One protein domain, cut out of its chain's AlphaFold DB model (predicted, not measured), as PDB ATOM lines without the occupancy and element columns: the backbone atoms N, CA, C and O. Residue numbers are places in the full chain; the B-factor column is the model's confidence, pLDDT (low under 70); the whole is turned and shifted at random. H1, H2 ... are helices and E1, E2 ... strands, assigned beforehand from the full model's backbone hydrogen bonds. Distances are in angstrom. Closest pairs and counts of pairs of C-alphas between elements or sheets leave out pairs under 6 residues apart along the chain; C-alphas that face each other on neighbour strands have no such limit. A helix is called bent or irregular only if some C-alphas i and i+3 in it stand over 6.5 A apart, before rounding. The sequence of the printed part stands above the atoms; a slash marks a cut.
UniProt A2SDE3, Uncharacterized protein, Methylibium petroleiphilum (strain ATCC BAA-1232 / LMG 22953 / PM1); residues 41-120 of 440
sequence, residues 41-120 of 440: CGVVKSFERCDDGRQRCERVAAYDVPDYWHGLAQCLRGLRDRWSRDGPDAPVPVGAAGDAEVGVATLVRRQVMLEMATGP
ATOM      1  N   CYS A  41     -48.015  36.445 -19.163       63.38
ATOM      2  CA  CYS A  41     -48.514  35.225 -18.562       63.38
ATOM      3  C   CYS A  41     -50.039  35.210 -18.719       63.38
ATOM      4  O   CYS A  41     -50.677  36.254 -18.559       63.38
ATOM      5  N   GLY A  42     -50.597  34.058 -19.104       63.78
ATOM      6  CA  GLY A  42     -52.039  33.908 -19.282       63.78
ATOM      7  C   GLY A  42     -52.810  34.171 -17.984       63.78
ATOM      8  O   GLY A  42     -52.310  34.753 -17.028       63.78
ATOM      9  N   VAL A  43     -54.052  33.716 -17.892       64.69
ATOM     10  CA  VAL A  43     -54.790  33.839 -16.626       64.69
ATOM     11  C   VAL A  43     -54.174  32.906 -15.575       64.69
ATOM     12  O   VAL A  43     -53.840  31.762 -15.894       64.69
ATOM     13  N   VAL A  44     -54.030  33.375 -14.329       67.75
ATOM     14  CA  VAL A  44     -53.611  32.522 -13.203       67.75
ATOM     15  C   VAL A  44     -54.683  31.459 -12.962       67.75
ATOM     16  O   VAL A  44     -55.850  31.779 -12.727       67.75
ATOM     17  N   LYS A  45     -54.282  30.190 -12.989       72.81
ATOM     18  CA  LYS A  45     -55.123  29.020 -12.727       72.81
ATOM     19  C   LYS A  45     -54.762  28.389 -11.381       72.81
ATOM     20  O   LYS A  45     -53.735  28.697 -10.776       72.81
ATOM     21  N   SER A  46     -55.628  27.498 -10.908       68.31
ATOM     22  CA  SER A  46     -55.339  26.638  -9.762       68.31
ATOM     23  C   SER A  46     -54.760  25.316 -10.259       68.31
ATOM     24  O   SER A  46     -55.349  24.675 -11.127       68.31
ATOM     25  N   PHE A  47     -53.625  24.922  -9.697       68.94
ATOM     26  CA  PHE A  47     -52.954  23.653  -9.944       68.94
ATOM     27  C   PHE A  47     -52.863  22.871  -8.642       68.94
ATOM     28  O   PHE A  47     -52.743  23.458  -7.568       68.94
ATOM     29  N   GLU A  48     -52.909  21.550  -8.724       73.19
ATOM     30  CA  GLU A  48     -52.694  20.684  -7.572       73.19
ATOM     31  C   GLU A  48     -51.225  20.250  -7.542       73.19
ATOM     32  O   GLU A  48     -50.735  19.636  -8.490       73.19
ATOM     33  N   ARG A  49     -50.512  20.597  -6.467       67.06
ATOM     34  CA  ARG A  49     -49.148  20.126  -6.208       67.06
ATOM     35  C   ARG A  49     -49.187  19.147  -5.048       67.06
ATOM     36  O   ARG A  49     -49.601  19.525  -3.956       67.06
ATOM     37  N   CYS A  50     -48.725  17.926  -5.274       66.06
ATOM     38  CA  CYS A  50     -48.634  16.909  -4.236       66.06
ATOM     39  C   CYS A  50     -47.181  16.645  -3.853       66.06
ATOM     40  O   CYS A  50     -46.318  16.641  -4.729       66.06
ATOM     41  N   ASP A  51     -46.937  16.376  -2.572       58.62
ATOM     42  CA  ASP A  51     -45.663  15.825  -2.107       58.62
ATOM     43  C   ASP A  51     -45.470  14.395  -2.662       58.62
ATOM     44  O   ASP A  51     -46.447  13.717  -3.027       58.62
ATOM     45  N   ASP A  52     -44.222  13.916  -2.705       48.53
ATOM     46  CA  ASP A  52     -43.908  12.570  -3.190       48.53
ATOM     47  C   ASP A  52     -44.718  11.496  -2.429       48.53
ATOM     48  O   ASP A  52     -44.830  11.503  -1.201       48.53
ATOM     49  N   GLY A  53     -45.372  10.605  -3.178       52.28
ATOM     50  CA  GLY A  53     -46.335   9.634  -2.639       52.28
ATOM     51  C   GLY A  53     -47.795  10.107  -2.506       52.28
ATOM     52  O   GLY A  53     -48.613   9.350  -1.984       52.28
ATOM     53  N   ARG A  54     -48.163  11.308  -2.993       55.56
ATOM     54  CA  ARG A  54     -49.552  11.841  -3.054       55.56
ATOM     55  C   ARG A  54     -50.288  11.951  -1.708       55.56
ATOM     56  O   ARG A  54     -51.509  12.073  -1.684       55.56
ATOM     57  N   GLN A  55     -49.581  11.912  -0.581       53.66
ATOM     58  CA  GLN A  55     -50.221  11.915   0.744       53.66
ATOM     59  C   GLN A  55     -50.720  13.302   1.176       53.66
ATOM     60  O   GLN A  55     -51.600  13.402   2.032       53.66
ATOM     61  N   ARG A  56     -50.173  14.376   0.594       59.22
ATOM     62  CA  ARG A  56     -50.601  15.762   0.819       59.22
ATOM     63  C   ARG A  56     -50.553  16.520  -0.495       59.22
ATOM     64  O   ARG A  56     -49.503  16.568  -1.124       59.22
ATOM     65  N   CYS A  57     -51.683  17.099  -0.886       68.19
ATOM     66  CA  CYS A  57     -51.811  17.913  -2.086       68.19
ATOM     67  C   CYS A  57     -52.300  19.316  -1.702       68.19
ATOM     68  O   CYS A  57     -53.284  19.462  -0.978       68.19
ATOM     69  N   GLU A  58     -51.595  20.349  -2.159       72.56
ATOM     70  CA  GLU A  58     -51.968  21.756  -2.004       72.56
ATOM     71  C   GLU A  58     -52.448  22.297  -3.353       72.56
ATOM     72  O   GLU A  58     -51.815  22.086  -4.390       72.56
ATOM     73  N   ARG A  59     -53.551  23.052  -3.340       73.19
ATOM     74  CA  ARG A  59     -53.924  23.881  -4.488       73.19
ATOM     75  C   ARG A  59     -53.072  25.141  -4.501       73.19
ATOM     76  O   ARG A  59     -53.196  25.990  -3.622       73.19
ATOM     77  N   VAL A  60     -52.250  25.285  -5.530       76.19
ATOM     78  CA  VAL A  60     -51.398  26.450  -5.756       76.19
ATOM     79  C   VAL A  60     -51.923  27.274  -6.926       76.19
ATOM     80  O   VAL A  60     -52.372  26.739  -7.937       76.19
ATOM     81  N   ALA A  61     -51.894  28.595  -6.777       75.44
ATOM     82  CA  ALA A  61     -52.161  29.512  -7.876       75.44
ATOM     83  C   ALA A  61     -50.883  29.674  -8.710       75.44
ATOM     84  O   ALA A  61     -49.828  29.981  -8.149       75.44
ATOM     85  N   ALA A  62     -50.981  29.450 -10.019       75.44
ATOM     86  CA  ALA A  62     -49.873  29.544 -10.966       75.44
ATOM     87  C   ALA A  62     -50.393  29.875 -12.375       75.44
ATOM     88  O   ALA A  62     -51.582  29.772 -12.667       75.44
ATOM     89  N   TYR A  63     -49.511  30.311 -13.256       76.19
ATOM     90  CA  TYR A  63     -49.760  30.474 -14.676       76.19
ATOM     91  C   TYR A  63     -49.570  29.152 -15.411       76.19
ATOM     92  O   TYR A  63     -48.714  28.343 -15.058       76.19
ATOM     93  N   ASP A  64     -50.365  28.970 -16.459       71.62
ATOM     94  CA  ASP A  64     -50.174  27.917 -17.451       71.62
ATOM     95  C   ASP A  64     -49.130  28.399 -18.462       71.62
ATOM     96  O   ASP A  64     -49.400  29.306 -19.260       71.62
ATOM     97  N   VAL A  65     -47.911  27.880 -18.349       68.12
ATOM     98  CA  VAL A  65     -46.757  28.323 -19.133       68.12
ATOM     99  C   VAL A  65     -46.316  27.179 -20.046       68.12
ATOM    100  O   VAL A  65     -46.275  26.033 -19.609       68.12
ATOM    101  N   PRO A  66     -45.964  27.450 -21.316       59.97
ATOM    102  CA  PRO A  66     -45.380  26.428 -22.176       59.97
ATOM    103  C   PRO A  66     -44.092  25.857 -21.566       59.97
ATOM    104  O   PRO A  66     -43.300  26.629 -21.025       59.97
ATOM    105  N   ASP A  67     -43.840  24.554 -21.752       61.56
ATOM    106  CA  ASP A  67     -42.631  23.831 -21.317       61.56
ATOM    107  C   ASP A  67     -41.350  24.396 -21.964       61.56
ATOM    108  O   ASP A  67     -40.754  23.806 -22.869       61.56
ATOM    109  N   TYR A  68     -40.915  25.583 -21.557       72.88
ATOM    110  CA  TYR A  68     -39.755  26.278 -22.092       72.88
ATOM    111  C   TYR A  68     -39.320  27.381 -21.124       72.88
ATOM    112  O   TYR A  68     -39.967  28.420 -21.004       72.88
ATOM    113  N   TRP A  69     -38.177  27.189 -20.464       83.38
ATOM    114  CA  TRP A  69     -37.694  28.084 -19.405       83.38
ATOM    115  C   TRP A  69     -37.488  29.544 -19.822       83.38
ATOM    116  O   TRP A  69     -37.695  30.447 -19.015       83.38
ATOM    117  N   HIS A  70     -37.147  29.814 -21.085       75.94
ATOM    118  CA  HIS A  70     -37.107  31.199 -21.555       75.94
ATOM    119  C   HIS A  70     -38.517  31.805 -21.642       75.94
ATOM    120  O   HIS A  70     -38.703  32.973 -21.315       75.94
ATOM    121  N   GLY A  71     -39.510  31.015 -22.067       74.88
ATOM    122  CA  GLY A  71     -40.918  31.411 -22.068       74.88
ATOM    123  C   GLY A  71     -41.413  31.708 -20.655       74.88
ATOM    124  O   GLY A  71     -42.036  32.742 -20.440       74.88
ATOM    125  N   LEU A  72     -41.028  30.881 -19.678       83.31
ATOM    126  CA  LEU A  72     -41.274  31.130 -18.257       83.31
ATOM    127  C   LEU A  72     -40.661  32.449 -17.775       83.31
ATOM    128  O   LEU A  72     -41.358  33.274 -17.191       83.31
ATOM    129  N   ALA A  73     -39.382  32.696 -18.063       84.19
ATOM    130  CA  ALA A  73     -38.720  33.942 -17.676       84.19
ATOM    131  C   ALA A  73     -39.365  35.183 -18.328       84.19
ATOM    132  O   ALA A  73     -39.490  36.229 -17.690       84.19
ATOM    133  N   GLN A  74     -39.791  35.082 -19.593       81.00
ATOM    134  CA  GLN A  74     -40.503  36.159 -20.288       81.00
ATOM    135  C   GLN A  74     -41.887  36.413 -19.686       81.00
ATOM    136  O   GLN A  74     -42.224  37.565 -19.419       81.00
ATOM    137  N   CYS A  75     -42.642  35.346 -19.435       82.81
ATOM    138  CA  CYS A  75     -43.945  35.366 -18.782       82.81
ATOM    139  C   CYS A  75     -43.842  36.101 -17.432       82.81
ATOM    140  O   CYS A  75     -44.519  37.107 -17.201       82.81
ATOM    141  N   LEU A  76     -42.934  35.664 -16.551       88.75
ATOM    142  CA  LEU A  76     -42.833  36.184 -15.183       88.75
ATOM    143  C   LEU A  76     -42.196  37.575 -15.079       88.75
ATOM    144  O   LEU A  76     -42.166  38.158 -13.991       88.75
ATOM    145  N   ARG A  77     -41.729  38.157 -16.190       88.19
ATOM    146  CA  ARG A  77     -41.151  39.508 -16.216       88.19
ATOM    147  C   ARG A  77     -42.097  40.554 -15.620       88.19
ATOM    148  O   ARG A  77     -41.651  41.395 -14.846       88.19
ATOM    149  N   GLY A  78     -43.395  40.469 -15.925       86.25
ATOM    150  CA  GLY A  78     -44.392  41.399 -15.382       86.25
ATOM    151  C   GLY A  78     -44.510  41.332 -13.855       86.25
ATOM    152  O   GLY A  78     -44.674  42.363 -13.203       86.25
ATOM    153  N   LEU A  79     -44.353  40.140 -13.267       89.69
ATOM    154  CA  LEU A  79     -44.340  39.962 -11.813       89.69
ATOM    155  C   LEU A  79     -43.068  40.524 -11.186       89.69
ATOM    156  O   LEU A  79     -43.144  41.201 -10.165       89.69
ATOM    157  N   ARG A  80     -41.904  40.297 -11.806       94.19
ATOM    158  CA  ARG A  80     -40.644  40.917 -11.375       94.19
ATOM    159  C   ARG A  80     -40.769  42.441 -11.343       94.19
ATOM    160  O   ARG A  80     -40.362  43.065 -10.367       94.19
ATOM    161  N   ASP A  81     -41.335  43.034 -12.393       92.06
ATOM    162  CA  ASP A  81     -41.495  44.490 -12.498       92.06
ATOM    163  C   ASP A  81     -42.476  45.030 -11.457       92.06
ATOM    164  O   ASP A  81     -42.198  46.049 -10.823       92.06
ATOM    165  N   ARG A  82     -43.583  44.314 -11.225       91.75
ATOM    166  CA  ARG A  82     -44.516  44.613 -10.133       91.75
ATOM    167  C   ARG A  82     -43.834  44.527  -8.771       91.75
ATOM    168  O   ARG A  82     -43.919  45.493  -8.030       91.75
ATOM    169  N   TRP A  83     -43.111  43.451  -8.456       94.75
ATOM    170  CA  TRP A  83     -42.375  43.346  -7.189       94.75
ATOM    171  C   TRP A  83     -41.378  44.500  -7.047       94.75
ATOM    172  O   TRP A  83     -41.373  45.198  -6.037       94.75
ATOM    173  N   SER A  84     -40.574  44.775  -8.075       94.75
ATOM    174  CA  SER A  84     -39.579  45.848  -8.001       94.75
ATOM    175  C   SER A  84     -40.179  47.234  -7.746       94.75
ATOM    176  O   SER A  84     -39.483  48.067  -7.167       94.75
ATOM    177  N   ARG A  85     -41.404  47.504  -8.215       94.81
ATOM    178  CA  ARG A  85     -42.069  48.809  -8.085       94.81
ATOM    179  C   ARG A  85     -42.948  48.901  -6.838       94.81
ATOM    180  O   ARG A  85     -42.888  49.901  -6.133       94.81
ATOM    181  N   ASP A  86     -43.737  47.864  -6.587       94.38
ATOM    182  CA  ASP A  86     -44.862  47.879  -5.650       94.38
ATOM    183  C   ASP A  86     -44.579  47.044  -4.378       94.38
ATOM    184  O   ASP A  86     -45.365  47.063  -3.436       94.38
ATOM    185  N   GLY A  87     -43.451  46.323  -4.327       95.12
ATOM    186  CA  GLY A  87     -43.030  45.508  -3.182       95.12
ATOM    187  C   GLY A  87     -43.441  44.025  -3.255       95.12
ATOM    188  O   GLY A  87     -44.186  43.622  -4.150       95.12
ATOM    189  N   PRO A  88     -42.931  43.180  -2.335       94.69
ATOM    190  CA  PRO A  88     -43.131  41.721  -2.345       94.69
ATOM    191  C   PRO A  88     -44.582  41.285  -2.095       94.69
ATOM    192  O   PRO A  88     -45.007  40.246  -2.605       94.69
ATOM    193  N   ASP A  89     -45.343  42.089  -1.351       93.94
ATOM    194  CA  ASP A  89     -46.740  41.818  -0.995       93.94
ATOM    195  C   ASP A  89     -47.737  42.472  -1.958       93.94
ATOM    196  O   ASP A  89     -48.944  42.389  -1.744       93.94
ATOM    197  N   ALA A  90     -47.250  43.104  -3.037       91.62
ATOM    198  CA  ALA A  90     -48.110  43.705  -4.046       91.62
ATOM    199  C   ALA A  90     -49.118  42.665  -4.567       91.62
ATOM    200  O   ALA A  90     -48.694  41.591  -5.024       91.62
ATOM    201  N   PRO A  91     -50.430  42.958  -4.505       88.69
ATOM    202  CA  PRO A  91     -51.448  41.969  -4.801       88.69
ATOM    203  C   PRO A  91     -51.449  41.604  -6.285       88.69
ATOM    204  O   PRO A  91     -51.316  42.442  -7.186       88.69
ATOM    205  N   VAL A  92     -51.604  40.310  -6.542       85.69
ATOM    206  CA  VAL A  92     -51.852  39.754  -7.867       85.69
ATOM    207  C   VAL A  92     -53.193  39.026  -7.823       85.69
ATOM    208  O   VAL A  92     -53.321  38.084  -7.037       85.69
ATOM    209  N   PRO A  93     -54.171  39.424  -8.654       80.12
ATOM    210  CA  PRO A  93     -55.445  38.722  -8.751       80.12
ATOM    211  C   PRO A  93     -55.242  37.281  -9.224       80.12
ATOM    212  O   PRO A  93     -54.506  37.034 -10.187       80.12
ATOM    213  N   VAL A  94     -55.907  36.332  -8.569       75.50
ATOM    214  CA  VAL A  94     -55.879  34.905  -8.904       75.50
ATOM    215  C   VAL A  94     -57.295  34.336  -9.016       75.50
ATOM    216  O   VAL A  94     -58.202  34.736  -8.291       75.50
ATOM    217  N   GLY A  95     -57.481  33.382  -9.936       63.31
ATOM    218  CA  GLY A  95     -58.790  32.807 -10.266       63.31
ATOM    219  C   GLY A  95     -59.465  33.482 -11.466       63.31
ATOM    220  O   GLY A  95     -59.081  34.570 -11.884       63.31
ATOM    221  N   ALA A  96     -60.477  32.820 -12.039       57.44
ATOM    222  CA  ALA A  96     -61.126  33.247 -13.287       57.44
ATOM    223  C   ALA A  96     -61.845  34.608 -13.192       57.44
ATOM    224  O   ALA A  96     -62.013  35.269 -14.214       57.44
ATOM    225  N   ALA A  97     -62.236  35.025 -11.985       57.03
ATOM    226  CA  ALA A  97     -62.889  36.305 -11.714       57.03
ATOM    227  C   ALA A  97     -62.044  37.266 -10.847       57.03
ATOM    228  O   ALA A  97     -62.457  38.396 -10.608       57.03
ATOM    229  N   GLY A  98     -60.828  36.867 -10.442       61.22
ATOM    230  CA  GLY A  98     -59.963  37.687  -9.584       61.22
ATOM    231  C   GLY A  98     -60.415  37.767  -8.121       61.22
ATOM    232  O   GLY A  98     -60.032  38.695  -7.419       61.22
ATOM    233  N   ASP A  99     -61.212  36.801  -7.660       62.19
ATOM    234  CA  ASP A  99     -61.860  36.804  -6.336       62.19
ATOM    235  C   ASP A  99     -60.891  36.605  -5.158       62.19
ATOM    236  O   ASP A  99     -61.282  36.690  -3.994       62.19
ATOM    237  N   ALA A 100     -59.628  36.290  -5.447       70.44
ATOM    238  CA  ALA A 100     -58.574  36.146  -4.461       70.44
ATOM    239  C   ALA A 100     -57.314  36.877  -4.925       70.44
ATOM    240  O   ALA A 100     -57.052  37.010  -6.120       70.44
ATOM    241  N   GLU A 101     -56.501  37.308  -3.967       80.56
ATOM    242  CA  GLU A 101     -55.223  37.958  -4.227       80.56
ATOM    243  C   GLU A 101     -54.097  37.197  -3.536       80.56
ATOM    244  O   GLU A 101     -54.254  36.628  -2.454       80.56
ATOM    245  N   VAL A 102     -52.934  37.187  -4.177       85.88
ATOM    246  CA  VAL A 102     -51.703  36.654  -3.601       85.88
ATOM    247  C   VAL A 102     -50.597  37.691  -3.754       85.88
ATOM    248  O   VAL A 102     -50.514  38.364  -4.781       85.88
ATOM    249  N   GLY A 103     -49.729  37.811  -2.751       89.50
ATOM    250  CA  GLY A 103     -48.538  38.650  -2.864       89.50
ATOM    251  C   GLY A 103     -47.629  38.161  -3.995       89.50
ATOM    252  O   GLY A 103     -47.402  36.953  -4.150       89.50
ATOM    253  N   VAL A 104     -47.100  39.095  -4.786       91.69
ATOM    254  CA  VAL A 104     -46.278  38.798  -5.967       91.69
ATOM    255  C   VAL A 104     -45.073  37.901  -5.660       91.69
ATOM    256  O   VAL A 104     -44.794  36.988  -6.437       91.69
ATOM    257  N   ALA A 105     -44.409  38.073  -4.512       93.25
ATOM    258  CA  ALA A 105     -43.281  37.227  -4.115       93.25
ATOM    259  C   ALA A 105     -43.696  35.760  -3.927       93.25
ATOM    260  O   ALA A 105     -43.049  34.842  -4.437       93.25
ATOM    261  N   THR A 106     -44.841  35.541  -3.276       91.06
ATOM    262  CA  THR A 106     -45.403  34.200  -3.074       91.06
ATOM    263  C   THR A 106     -45.810  33.558  -4.400       91.06
ATOM    264  O   THR A 106     -45.564  32.365  -4.591       91.06
ATOM    265  N   LEU A 107     -46.399  34.325  -5.323       90.06
ATOM    266  CA  LEU A 107     -46.785  33.815  -6.642       90.06
ATOM    267  C   LEU A 107     -45.572  33.400  -7.474       90.06
ATOM    268  O   LEU A 107     -45.574  32.308  -8.035       90.06
ATOM    269  N   VAL A 108     -44.523  34.229  -7.517       92.62
ATOM    270  CA  VAL A 108     -43.293  33.893  -8.248       92.62
ATOM    271  C   VAL A 108     -42.669  32.619  -7.683       92.62
ATOM    272  O   VAL A 108     -42.355  31.712  -8.454       92.62
ATOM    273  N   ARG A 109     -42.555  32.496  -6.352       92.44
ATOM    274  CA  ARG A 109     -42.002  31.288  -5.721       92.44
ATOM    275  C   ARG A 109     -42.810  30.051  -6.084       92.44
ATOM    276  O   ARG A 109     -42.234  29.034  -6.461       92.44
ATOM    277  N   ARG A 110     -44.141  30.135  -5.981       89.56
ATOM    278  CA  ARG A 110     -45.046  29.028  -6.325       89.56
ATOM    279  C   ARG A 110     -44.915  28.627  -7.788       89.56
ATOM    280  O   ARG A 110     -44.824  27.431  -8.045       89.56
ATOM    281  N   GLN A 111     -44.835  29.592  -8.707       89.31
ATOM    282  CA  GLN A 111     -44.611  29.289 -10.119       89.31
ATOM    283  C   GLN A 111     -43.286  28.561 -10.318       89.31
ATOM    284  O   GLN A 111     -43.272  27.486 -10.901       89.31
ATOM    285  N   VAL A 112     -42.175  29.119  -9.827       92.19
ATOM    286  CA  VAL A 112     -40.851  28.518 -10.032       92.19
ATOM    287  C   VAL A 112     -40.814  27.105  -9.451       92.19
ATOM    288  O   VAL A 112     -40.378  26.186 -10.132       92.19
ATOM    289  N   MET A 113     -41.326  26.903  -8.234       90.31
ATOM    290  CA  MET A 113     -41.406  25.571  -7.626       90.31
ATOM    291  C   MET A 113     -42.263  24.601  -8.447       90.31
ATOM    292  O   MET A 113     -41.875  23.448  -8.599       90.31
ATOM    293  N   LEU A 114     -43.414  25.039  -8.971       87.25
ATOM    294  CA  LEU A 114     -44.269  24.199  -9.811       87.25
ATOM    295  C   LEU A 114     -43.516  23.754 -11.068       87.25
ATOM    296  O   LEU A 114     -43.409  22.561 -11.317       87.25
ATOM    297  N   GLU A 115     -42.914  24.699 -11.786       88.38
ATOM    298  CA  GLU A 115     -42.178  24.449 -13.031       88.38
ATOM    299  C   GLU A 115     -40.976  23.520 -12.835       88.38
ATOM    300  O   GLU A 115     -40.700  22.660 -13.673       88.38
ATOM    301  N   MET A 116     -40.261  23.657 -11.714       90.19
ATOM    302  CA  MET A 116     -39.162  22.750 -11.381       90.19
ATOM    303  C   MET A 116     -39.652  21.349 -10.977       90.19
ATOM    304  O   MET A 116     -38.913  20.383 -11.151       90.19
ATOM    305  N   ALA A 117     -40.862  21.227 -10.421       87.19
ATOM    306  CA  ALA A 117     -41.422  19.954  -9.966       87.19
ATOM    307  C   ALA A 117     -42.095  19.160 -11.095       87.19
ATOM    308  O   ALA A 117     -41.968  17.937 -11.147       87.19
ATOM    309  N   THR A 118     -42.826  19.836 -11.985       83.88
ATOM    310  CA  THR A 118     -43.606  19.197 -13.056       83.88
ATOM    311  C   THR A 118     -42.835  19.088 -14.364       83.88
ATOM    312  O   THR A 118     -43.098  18.178 -15.149       83.88
ATOM    313  N   GLY A 119     -41.879  19.989 -14.602       85.25
ATOM    314  CA  GLY A 119     -41.044  19.967 -15.794       85.25
ATOM    315  C   GLY A 119     -40.015  18.826 -15.789       85.25
ATOM    316  O   GLY A 119     -39.728  18.221 -14.750       85.25
ATOM    317  N   PRO A 120     -39.378  18.542 -16.940       89.19
ATOM    318  CA  PRO A 120     -38.297  17.563 -17.043       89.19
ATOM    319  C   PRO A 120     -36.983  18.133 -16.479       89.19
ATOM    320  O   PRO A 120     -35.968  18.194 -17.165       89.19
TER     321      PRO A 120
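Overview. This is residues 41 to 120 of the 440 residues of an uncharacterized protein of Methylibium petroleiphilum (strain ATCC BAA-1232 / LMG 22953 / PM1) (UniProt A2SDE3). A helix, H2, runs through the middle of the domain and packs on a two-stranded hairpin, E1 and E2, mostly on E2. A second helix, H1, and a small hairpin, E3 and E4, gather round the beginning of H2, and H1 is partly side by side with it, running opposite ways. The printed part has 80 residues with two named helices and four named strands, in the order E1, E2, H1, E3, E4, H2. The class is mixed, helices and strands, with two antiparallel sheets of two strands each, ordered E1 - E2 and E3 - E4. The whole is compact, with a radius of gyration of the C-alphas of 12.7 A and spans of 40 by 29 by 21 A.

Along the chain. E1, residues 44 to 50, begins at C-alpha 44 (-53.611, 32.522, -13.203) and is 18.7 A long. E2, residues 57 to 63, measures 17.9 A. H1, residues 69 to 86, is 25.1 A from C-alpha 69 (-37.694, 28.084, -19.405) to its last. It has a kink of 39 degrees near residue 76 and is only just irregular: C-alphas 75 and 78 are 6.9 A apart. E3 is residues 91 to 94 and E4 residues 100 to 103. H2, residues 104 to 118, is 21.0 A long and ends at C-alpha 118 (-43.606, 19.197, -13.056).

Arrangement. E1 and E2 form an antiparallel hairpin at 149 degrees, with N 45 and O 62 at 2.8 A and N 58 and O 49 at 2.8 A, within hydrogen-bond range. E2 and H2 have 9 pairs of C-alphas within 8 A, the closest those of Ala 62 and Gln 111, 5.3 A apart. E1 has 1 such pair with H2, Arg 49 and Leu 114, 7.3 A. H1, with residues 76 to 83 alone, touches H2, with residues 104 to 108 alone; the closest C-alphas, of Trp 83 and Val 104, are 6.1 A apart. Their lines stand at a shallow tilt of 16 degrees, opposite ways. E3 and E4 are an antiparallel hairpin at 137 degrees, with N 92 and O 102 at 2.8 A. The closest C-alphas of E3 and H2 are those of Val 92 and Val 104, 6.0 A, and of E1 and E3 those of Val 44 and Val 94, 5.4 A. H1 is apart from E1 and E4. In H2 every O i to N i+4 pair is within hydrogen-bond range; in H1, 12 of 14 are.

Size, cuts and confidence. The two C-alphas farthest apart are those of Gly 53 and Arg 85, 39.8 A. The printed part has no cut. The link from E1 to E2 is short; the others are tight. Mean pLDDT of the printed part is 78.6, and 23 residues are under 70, among them 49 to 57 and 95 to 99.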